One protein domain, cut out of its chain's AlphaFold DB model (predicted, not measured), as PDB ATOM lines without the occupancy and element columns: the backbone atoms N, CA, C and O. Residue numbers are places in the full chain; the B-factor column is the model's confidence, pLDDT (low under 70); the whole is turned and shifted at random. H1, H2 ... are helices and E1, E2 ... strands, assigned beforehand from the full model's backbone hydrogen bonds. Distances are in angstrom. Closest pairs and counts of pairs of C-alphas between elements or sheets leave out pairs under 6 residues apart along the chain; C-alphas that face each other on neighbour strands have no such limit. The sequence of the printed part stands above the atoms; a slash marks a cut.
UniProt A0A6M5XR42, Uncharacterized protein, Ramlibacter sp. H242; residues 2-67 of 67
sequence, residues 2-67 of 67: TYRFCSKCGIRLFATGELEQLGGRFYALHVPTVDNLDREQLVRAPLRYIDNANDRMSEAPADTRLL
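What this domain is: This is residues 2 to 67 of the 67 residues of an uncharacterized protein of Ramlibacter sp. H242 (UniProt A0A6M5XR42). There is little regular structure: a small meander, E1, E2 and E3, each strand the antiparallel neighbour of the one before, then an open loop through the short helix H1 into a long stretch, residues 45 to 67, that folds back on itself. Of 66 printed residues, 24 are in named elements, mixed in class, in the order E1 E2 E3 H1. The whole is loose, radius of gyration of the C-alphas 14.4 A, spanning 37 by 32 by 23 A.

Where its parts are: Find C-alpha 2 at (370.650, 445.194, 404.584), where E1, residues 2 to 5, begins and runs 10.1 A. E2, residues 12 to 19, runs 20.6 A; E3, residues 24 to 29, 16.1 A. H1, residues 39 to 44, runs 8.7 A to C-alpha 44 at (347.418, 459.862, 394.910).

How they stand to each other: Look at N 4 and O 14, 2.8 A, in the hairpin E1 and E2, at 166 degrees. In the hairpin E2 and E3, at 160 degrees, N 17 and O 26 are 3.1 A apart, within hydrogen-bond range. H1 is not on the sheet; its O i to N i+4 pairs are within range.

The domain as a whole: The C-alphas farthest apart, of Lys 8 and Ala 62, are 37.9 A apart. The printed part has no cut, no link between named elements is long, and no printed residue is under pLDDT 70.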
ATOM      1  N   THR A   2     371.009 446.199 403.575       96.25
ATOM      2  CA  THR A   2     370.650 445.194 404.584       96.25
ATOM      3  C   THR A   2     369.149 445.234 404.823       96.25
ATOM      4  O   THR A   2     368.620 446.259 405.250       96.25
ATOM      5  N   TYR A   3     368.460 444.127 404.557       96.50
ATOM      6  CA  TYR A   3     367.012 444.013 404.737       96.50
ATOM      7  C   TYR A   3     366.657 443.602 406.166       96.50
ATOM      8  O   TYR A   3     367.314 442.748 406.764       96.50
ATOM      9  N   ARG A   4     365.604 444.211 406.716       97.19
ATOM     10  CA  ARG A   4     365.055 443.897 408.037       97.19
ATOM     11  C   ARG A   4     363.638 443.361 407.888       97.19
ATOM     12  O   ARG A   4     362.809 443.943 407.188       97.19
ATOM     13  N   PHE A   5     363.371 442.260 408.578       97.44
ATOM     14  CA  PHE A   5     362.105 441.539 408.534       97.44
ATOM     15  C   PHE A   5     361.530 441.418 409.943       97.44
ATOM     16  O   PHE A   5     362.280 441.352 410.920       97.44
ATOM     17  N   CYS A   6     360.205 441.384 410.053       96.31
ATOM     18  CA  CYS A   6     359.537 441.093 411.313       96.31
ATOM     19  C   CYS A   6     359.861 439.660 411.749       96.31
ATOM     20  O   CYS A   6     359.617 438.713 411.005       96.31
ATOM     21  N   SER A   7     360.352 439.490 412.977       97.38
ATOM     22  CA  SER A   7     360.718 438.176 413.523       97.38
ATOM     23  C   SER A   7     359.526 437.240 413.743       97.38
ATOM     24  O   SER A   7     359.725 436.045 413.928       97.38
ATOM     25  N   LYS A   8     358.294 437.769 413.732       97.94
ATOM     26  CA  LYS A   8     357.066 436.989 413.942       97.94
ATOM     27  C   LYS A   8     356.409 436.539 412.638       97.94
ATOM     28  O   LYS A   8     356.002 435.391 412.540       97.94
ATOM     29  N   CYS A   9     356.273 437.438 411.663       96.50
ATOM     30  CA  CYS A   9     355.521 437.173 410.429       96.50
ATOM     31  C   CYS A   9     356.368 437.191 409.150       96.50
ATOM     32  O   CYS A   9     355.840 436.928 408.076       96.50
ATOM     33  N   GLY A  10     357.656 437.538 409.226       96.44
ATOM     34  CA  GLY A  10     358.554 437.560 408.067       96.44
ATOM     35  C   GLY A  10     358.334 438.715 407.083       96.44
ATOM     36  O   GLY A  10     359.083 438.826 406.117       96.44
ATOM     37  N   ILE A  11     357.364 439.610 407.311       96.06
ATOM     38  CA  ILE A  11     357.150 440.790 406.457       96.06
ATOM     39  C   ILE A  11     358.386 441.696 406.497       96.06
ATOM     40  O   ILE A  11     358.924 441.995 407.567       96.06
ATOM     41  N   ARG A  12     358.827 442.165 405.323       95.94
ATOM     42  CA  ARG A  12     359.890 443.168 405.194       95.94
ATOM     43  C   ARG A  12     359.415 444.498 405.775       95.94
ATOM     44  O   ARG A  12     358.402 445.024 405.327       95.94
ATOM     45  N   LEU A  13     360.161 445.039 406.734       96.00
ATOM     46  CA  LEU A  13     359.845 446.313 407.388       96.00
ATOM     47  C   LEU A  13     360.565 447.468 406.692       96.00
ATOM     48  O   LEU A  13     359.958 448.426 406.229       96.00
ATOM     49  N   PHE A  14     361.887 447.358 406.585       96.75
ATOM     50  CA  PHE A  14     362.716 448.351 405.919       96.75
ATOM     51  C   PHE A  14     364.042 447.741 405.475       96.75
ATOM     52  O   PHE A  14     364.396 446.620 405.848       96.75
ATOM     53  N   ALA A  15     364.794 448.490 404.680       96.56
ATOM     54  CA  ALA A  15     366.184 448.198 404.373       96.56
ATOM     55  C   ALA A  15     367.070 449.388 404.730       96.56
ATOM     56  O   ALA A  15     366.619 450.530 404.686       96.56
ATOM     57  N   THR A  16     368.330 449.122 405.050       97.19
ATOM     58  CA  THR A  16     369.356 450.156 405.215       97.19
ATOM     59  C   THR A  16     370.383 450.063 404.098       97.19
ATOM     60  O   THR A  16     370.706 448.969 403.625       97.19
ATOM     61  N   GLY A  17     370.941 451.192 403.694       94.94
ATOM     62  CA  GLY A  17     372.065 451.241 402.768       94.94
ATOM     63  C   GLY A  17     372.923 452.470 403.016       94.94
ATOM     64  O   GLY A  17     372.534 453.351 403.774       94.94
ATOM     65  N   GLU A  18     374.083 452.500 402.376       95.62
ATOM     66  CA  GLU A  18     374.968 453.661 402.328       95.62
ATOM     67  C   GLU A  18     375.016 454.126 400.875       95.62
ATOM     68  O   GLU A  18     375.254 453.308 399.981       95.62
ATOM     69  N   LEU A  19     374.729 455.404 400.634       90.44
ATOM     70  CA  LEU A  19     374.841 456.024 399.320       90.44
ATOM     71  C   LEU A  19     375.193 457.504 399.493       90.44
ATOM     72  O   LEU A  19     374.391 458.277 400.019       90.44
ATOM     73  N   GLU A  20     376.381 457.916 399.052       93.00
ATOM     74  CA  GLU A  20     376.868 459.294 399.224       93.00
ATOM     75  C   GLU A  20     375.929 460.325 398.583       93.00
ATOM     76  O   GLU A  20     375.655 461.366 399.173       93.00
ATOM     77  N   GLN A  21     375.339 459.990 397.432       88.25
ATOM     78  CA  GLN A  21     374.366 460.822 396.719       88.25
ATOM     79  C   GLN A  21     373.086 461.102 397.530       88.25
ATOM     80  O   GLN A  21     372.347 462.026 397.200       88.25
ATOM     81  N   LEU A  22     372.814 460.314 398.578       87.44
ATOM     82  CA  LEU A  22     371.699 460.509 399.514       87.44
ATOM     83  C   LEU A  22     372.153 461.067 400.874       87.44
ATOM     84  O   LEU A  22     371.366 461.081 401.818       87.44
ATOM     85  N   GLY A  23     373.404 461.520 400.991       92.56
ATOM     86  CA  GLY A  23     373.973 462.004 402.249       92.56
ATOM     87  C   GLY A  23     374.475 460.891 403.174       92.56
ATOM     88  O   GLY A  23     374.579 461.104 404.381       92.56
ATOM     89  N   GLY A  24     374.786 459.708 402.629       94.69
ATOM     90  CA  GLY A  24     375.308 458.563 403.377       94.69
ATOM     91  C   GLY A  24     374.219 457.549 403.721       94.69
ATOM     92  O   GLY A  24     373.568 456.996 402.828       94.69
ATOM     93  N   ARG A  25     374.036 457.269 405.015       95.69
ATOM     94  CA  ARG A  25     373.141 456.203 405.471       95.69
ATOM     95  C   ARG A  25     371.684 456.532 405.182       95.69
ATOM     96  O   ARG A  25     371.148 457.500 405.714       95.69
ATOM     97  N   PHE A  26     371.004 455.656 404.448       95.25
ATOM     98  CA  PHE A  26     369.586 455.796 404.134       95.25
ATOM     99  C   PHE A  26     368.752 454.605 404.618       95.25
ATOM    100  O   PHE A  26     369.251 453.492 404.822       95.25
ATOM    101  N   TYR A  27     367.447 454.853 404.763       95.56
ATOM    102  CA  TYR A  27     366.429 453.862 405.108       95.56
ATOM    103  C   TYR A  27     365.378 453.802 403.998       95.56
ATOM    104  O   TYR A  27     364.797 454.817 403.630       95.56
ATOM    105  N   ALA A  28     365.107 452.604 403.489       94.56
ATOM    106  CA  ALA A  28     364.017 452.342 402.556       94.56
ATOM    107  C   ALA A  28     362.877 451.641 403.304       94.56
ATOM    108  O   ALA A  28     362.987 450.455 403.621       94.56
ATOM    109  N   LEU A  29     361.809 452.378 403.615       94.25
ATOM    110  CA  LEU A  29     360.653 451.883 404.370       94.25
ATOM    111  C   LEU A  29     359.672 451.137 403.459       94.25
ATOM    112  O   LEU A  29     359.415 451.553 402.330       94.25
ATOM    113  N   HIS A  30     359.100 450.039 403.948       93.56
ATOM    114  CA  HIS A  30     358.018 449.350 403.256       93.56
ATOM    115  C   HIS A  30     356.690 450.053 403.568       93.56
ATOM    116  O   HIS A  30     356.192 449.976 404.685       93.56
ATOM    117  N   VAL A  31     356.119 450.754 402.582       90.50
ATOM    118  CA  VAL A  31     354.925 451.609 402.760       90.50
ATOM    119  C   VAL A  31     353.768 450.926 403.515       90.50
ATOM    120  O   VAL A  31     353.236 451.551 404.429       90.50
ATOM    121  N   PRO A  32     353.404 449.652 403.245       87.50
ATOM    122  CA  PRO A  32     352.313 448.981 403.959       87.50
ATOM    123  C   PRO A  32     352.552 448.759 405.459       87.50
ATOM    124  O   PRO A  32     351.610 448.414 406.164       87.50
ATOM    125  N   THR A  33     353.788 448.900 405.951       91.19
ATOM    126  CA  THR A  33     354.127 448.720 407.373       91.19
ATOM    127  C   THR A  33     354.193 450.041 408.137       91.19
ATOM    128  O   THR A  33     354.667 450.057 409.269       91.19
ATOM    129  N   VAL A  34     353.817 451.156 407.509       89.75
ATOM    130  CA  VAL A  34     353.793 452.471 408.147       89.75
ATOM    131  C   VAL A  34     352.377 452.734 408.655       89.75
ATOM    132  O   VAL A  34     351.427 452.821 407.876       89.75
ATOM    133  N   ASP A  35     352.246 452.845 409.974       89.62
ATOM    134  CA  ASP A  35     350.964 453.082 410.633       89.62
ATOM    135  C   ASP A  35     350.447 454.509 410.398       89.62
ATOM    136  O   ASP A  35     351.213 455.439 410.141       89.62
ATOM    137  N   ASN A  36     349.129 454.688 410.544       90.56
ATOM    138  CA  ASN A  36     348.438 455.985 410.475       90.56
ATOM    139  C   ASN A  36     348.611 456.750 409.149       90.56
ATOM    140  O   ASN A  36     348.501 457.974 409.121       90.56
ATOM    141  N   LEU A  37     348.854 456.041 408.044       88.38
ATOM    142  CA  LEU A  37     348.822 456.639 406.713       88.38
ATOM    143  C   LEU A  37     347.397 456.710 406.167       88.38
ATOM    144  O   LEU A  37     346.666 455.715 406.163       88.38
ATOM    145  N   ASP A  38     347.030 457.878 405.642       90.81
ATOM    146  CA  ASP A  38     345.815 458.025 404.852       90.81
ATOM    147  C   ASP A  38     345.969 457.294 403.510       90.81
ATOM    148  O   ASP A  38     346.879 457.558 402.716       90.81
ATOM    149  N   ARG A  39     345.050 456.363 403.254       87.69
ATOM    150  CA  ARG A  39     345.028 455.560 402.031       87.69
ATOM    151  C   ARG A  39     344.752 456.411 400.799       87.69
ATOM    152  O   ARG A  39     345.336 456.130 399.755       87.69
ATOM    153  N   GLU A  40     343.898 457.431 400.893       91.25
ATOM    154  CA  GLU A  40     343.612 458.285 399.734       91.25
ATOM    155  C   GLU A  40     344.839 459.093 399.329       91.25
ATOM    156  O   GLU A  40     345.184 459.148 398.146       91.25
ATOM    157  N   GLN A  41     345.533 459.674 400.309       89.88
ATOM    158  CA  GLN A  41     346.792 460.366 400.070       89.88
ATOM    159  C   GLN A  41     347.834 459.434 399.441       89.88
ATOM    160  O   GLN A  41     348.506 459.831 398.490       89.88
ATOM    161  N   LEU A  42     347.955 458.197 399.934       88.56
ATOM    162  CA  LEU A  42     348.899 457.219 399.391       88.56
ATOM    163  C   LEU A  42     348.616 456.857 397.935       88.56
ATOM    164  O   LEU A  42     349.541 456.838 397.130       88.56
ATOM    165  N   VAL A  43     347.355 456.596 397.589       89.50
ATOM    166  CA  VAL A  43     346.967 456.253 396.211       89.50
ATOM    167  C   VAL A  43     347.240 457.410 395.245       89.50
ATOM    168  O   VAL A  43     347.551 457.176 394.081       89.50
ATOM    169  N   ARG A  44     347.148 458.660 395.716       92.69
ATOM    170  CA  ARG A  44     347.418 459.862 394.910       92.69
ATOM    171  C   ARG A  44     348.884 460.306 394.933       92.69
ATOM    172  O   ARG A  44     349.230 461.253 394.227       92.69
ATOM    173  N   ALA A  45     349.735 459.682 395.748       91.50
ATOM    174  CA  ALA A  45     351.126 460.087 395.874       91.50
ATOM    175  C   ALA A  45     351.887 459.849 394.555       91.50
ATOM    176  O   ALA A  45     351.659 458.842 393.880       91.50
ATOM    177  N   PRO A  46     352.813 460.745 394.174       91.88
ATOM    178  CA  PRO A  46     353.625 460.541 392.983       91.88
ATOM    179  C   PRO A  46     354.499 459.292 393.147       91.88
ATOM    180  O   PRO A  46     355.278 459.183 394.095       91.88
ATOM    181  N   LEU A  47     354.388 458.359 392.201       90.50
ATOM    182  CA  LEU A  47     355.229 457.167 392.144       90.50
ATOM    183  C   LEU A  47     356.477 457.441 391.307       90.50
ATOM    184  O   LEU A  47     356.400 457.963 390.194       90.50
ATOM    185  N   ARG A  48     357.636 457.033 391.830       91.50
ATOM    186  CA  ARG A  48     358.886 456.964 391.073       91.50
ATOM    187  C   ARG A  48     359.196 455.502 390.781       91.50
ATOM    188  O   ARG A  48     359.469 454.738 391.703       91.50
ATOM    189  N   TYR A  49     359.182 455.135 389.506       93.06
ATOM    190  CA  TYR A  49     359.627 453.821 389.054       93.06
ATOM    191  C   TYR A  49     361.145 453.816 388.868       93.06
ATOM    192  O   TYR A  49     361.728 454.833 388.492       93.06
ATOM    193  N   ILE A  50     361.771 452.676 389.155       91.94
ATOM    194  CA  ILE A  50     363.218 452.475 389.042       91.94
ATOM    195  C   ILE A  50     363.460 451.218 388.209       91.94
ATOM    196  O   ILE A  50     362.983 450.139 388.566       91.94
ATOM    197  N   ASP A  51     364.215 451.348 387.122       94.12
ATOM    198  CA  ASP A  51     364.535 450.244 386.220       94.12
ATOM    199  C   ASP A  51     365.826 449.516 386.611       94.12
ATOM    200  O   ASP A  51     366.857 449.582 385.940       94.12
ATOM    201  N   ASN A  52     365.763 448.774 387.715       89.44
ATOM    202  CA  ASN A  52     366.889 447.944 388.147       89.44
ATOM    203  C   ASN A  52     367.157 446.755 387.211       89.44
ATOM    204  O   ASN A  52     368.265 446.235 387.223       89.44
ATOM    205  N   ALA A  53     366.171 446.304 386.426       91.25
ATOM    206  CA  ALA A  53     366.330 445.145 385.544       91.25
ATOM    207  C   ALA A  53     367.294 445.417 384.377       91.25
ATOM    208  O   ALA A  53     367.904 444.484 383.866       91.25
ATOM    209  N   ASN A  54     367.431 446.686 383.982       93.81
ATOM    210  CA  ASN A  54     368.362 447.138 382.948       93.81
ATOM    211  C   ASN A  54     369.492 448.015 383.518       93.81
ATOM    212  O   ASN A  54     370.059 448.820 382.785       93.81
ATOM    213  N   ASP A  55     369.773 447.925 384.823       93.12
ATOM    214  CA  ASP A  55     370.800 448.723 385.515       93.12
ATOM    215  C   ASP A  55     370.613 450.256 385.416       93.12
ATOM    216  O   ASP A  55     371.549 451.034 385.606       93.12
ATOM    217  N   ARG A  56     369.382 450.726 385.179       92.06
ATOM    218  CA  ARG A  56     369.030 452.151 385.052       92.06
ATOM    219  C   ARG A  56     368.329 452.664 386.305       92.06
ATOM    220  O   ARG A  56     367.148 453.006 386.307       92.06
ATOM    221  N   MET A  57     369.080 452.776 387.396       87.06
ATOM    222  CA  MET A  57     368.539 453.188 388.703       87.06
ATOM    223  C   MET A  57     368.011 454.640 388.744       87.06
ATOM    224  O   MET A  57     367.291 455.032 389.664       87.06
ATOM    225  N   SER A  58     368.380 455.466 387.764       89.12
ATOM    226  CA  SER A  58     367.924 456.852 387.629       89.12
ATOM    227  C   SER A  58     366.669 457.012 386.771       89.12
ATOM    228  O   SER A  58     366.099 458.103 386.774       89.12
ATOM    229  N   GLU A  59     366.226 455.967 386.071       93.69
ATOM    230  CA  GLU A  59     365.177 456.051 385.053       93.69
ATOM    231  C   GLU A  59     364.026 455.083 385.341       93.69
ATOM    232  O   GLU A  59     364.184 454.054 386.003       93.69
ATOM    233  N   ALA A  60     362.845 455.431 384.832       94.56
ATOM    234  CA  ALA A  60     361.699 454.538 384.843       94.56
ATOM    235  C   ALA A  60     361.821 453.493 383.715       94.56
ATOM    236  O   ALA A  60     362.355 453.810 382.648       94.56
ATOM    237  N   PRO A  61     361.280 452.276 383.900       94.12
ATOM    238  CA  PRO A  61     361.138 451.315 382.813       94.12
ATOM    239  C   PRO A  61     360.294 451.889 381.670       94.12
ATOM    240  O   PRO A  61     359.371 452.669 381.901       94.12
ATOM    241  N   ALA A  62     360.571 451.453 380.438       93.06
ATOM    242  CA  ALA A  62     359.821 451.894 379.258       93.06
ATOM    243  C   ALA A  62     358.337 451.472 379.290       93.06
ATOM    244  O   ALA A  62     357.497 452.131 378.682       93.06
ATOM    245  N   ASP A  63     358.019 450.385 379.998       92.12
ATOM    246  CA  ASP A  63     356.656 449.908 380.218       92.12
ATOM    247  C   ASP A  63     356.423 449.655 381.711       92.12
ATOM    248  O   ASP A  63     357.083 448.816 382.323       92.12
ATOM    249  N   THR A  64     355.484 450.397 382.294       91.62
ATOM    250  CA  THR A  64     355.108 450.313 383.713       91.62
ATOM    251  C   THR A  64     353.728 449.694 383.928       91.62
ATOM    252  O   THR A  64     353.260 449.632 385.058       91.62
ATOM    253  N   ARG A  65     353.054 449.208 382.874       90.25
ATOM    254  CA  ARG A  65     351.651 448.747 382.949       90.25
ATOM    255  C   ARG A  65     351.435 447.491 383.802       90.25
ATOM    256  O   ARG A  65     350.293 447.186 384.127       90.25
ATOM    257  N   LEU A  66     352.502 446.752 384.113       82.31
ATOM    258  CA  LEU A  66     352.479 445.505 384.892       82.31
ATOM    259  C   LEU A  66     353.203 445.625 386.246       82.31
ATOM    260  O   LEU A  66     353.488 444.600 386.868       82.31
ATOM    261  N   LEU A  67     353.543 446.850 386.665       79.56
ATOM    262  CA  LEU A  67     354.208 447.145 387.937       79.56
ATOM    263  C   LEU A  67     353.221 447.585 389.021       79.56
ATOM    264  O   LEU A  67     352.166 448.158 388.669       79.56
TER     265      LEU A  67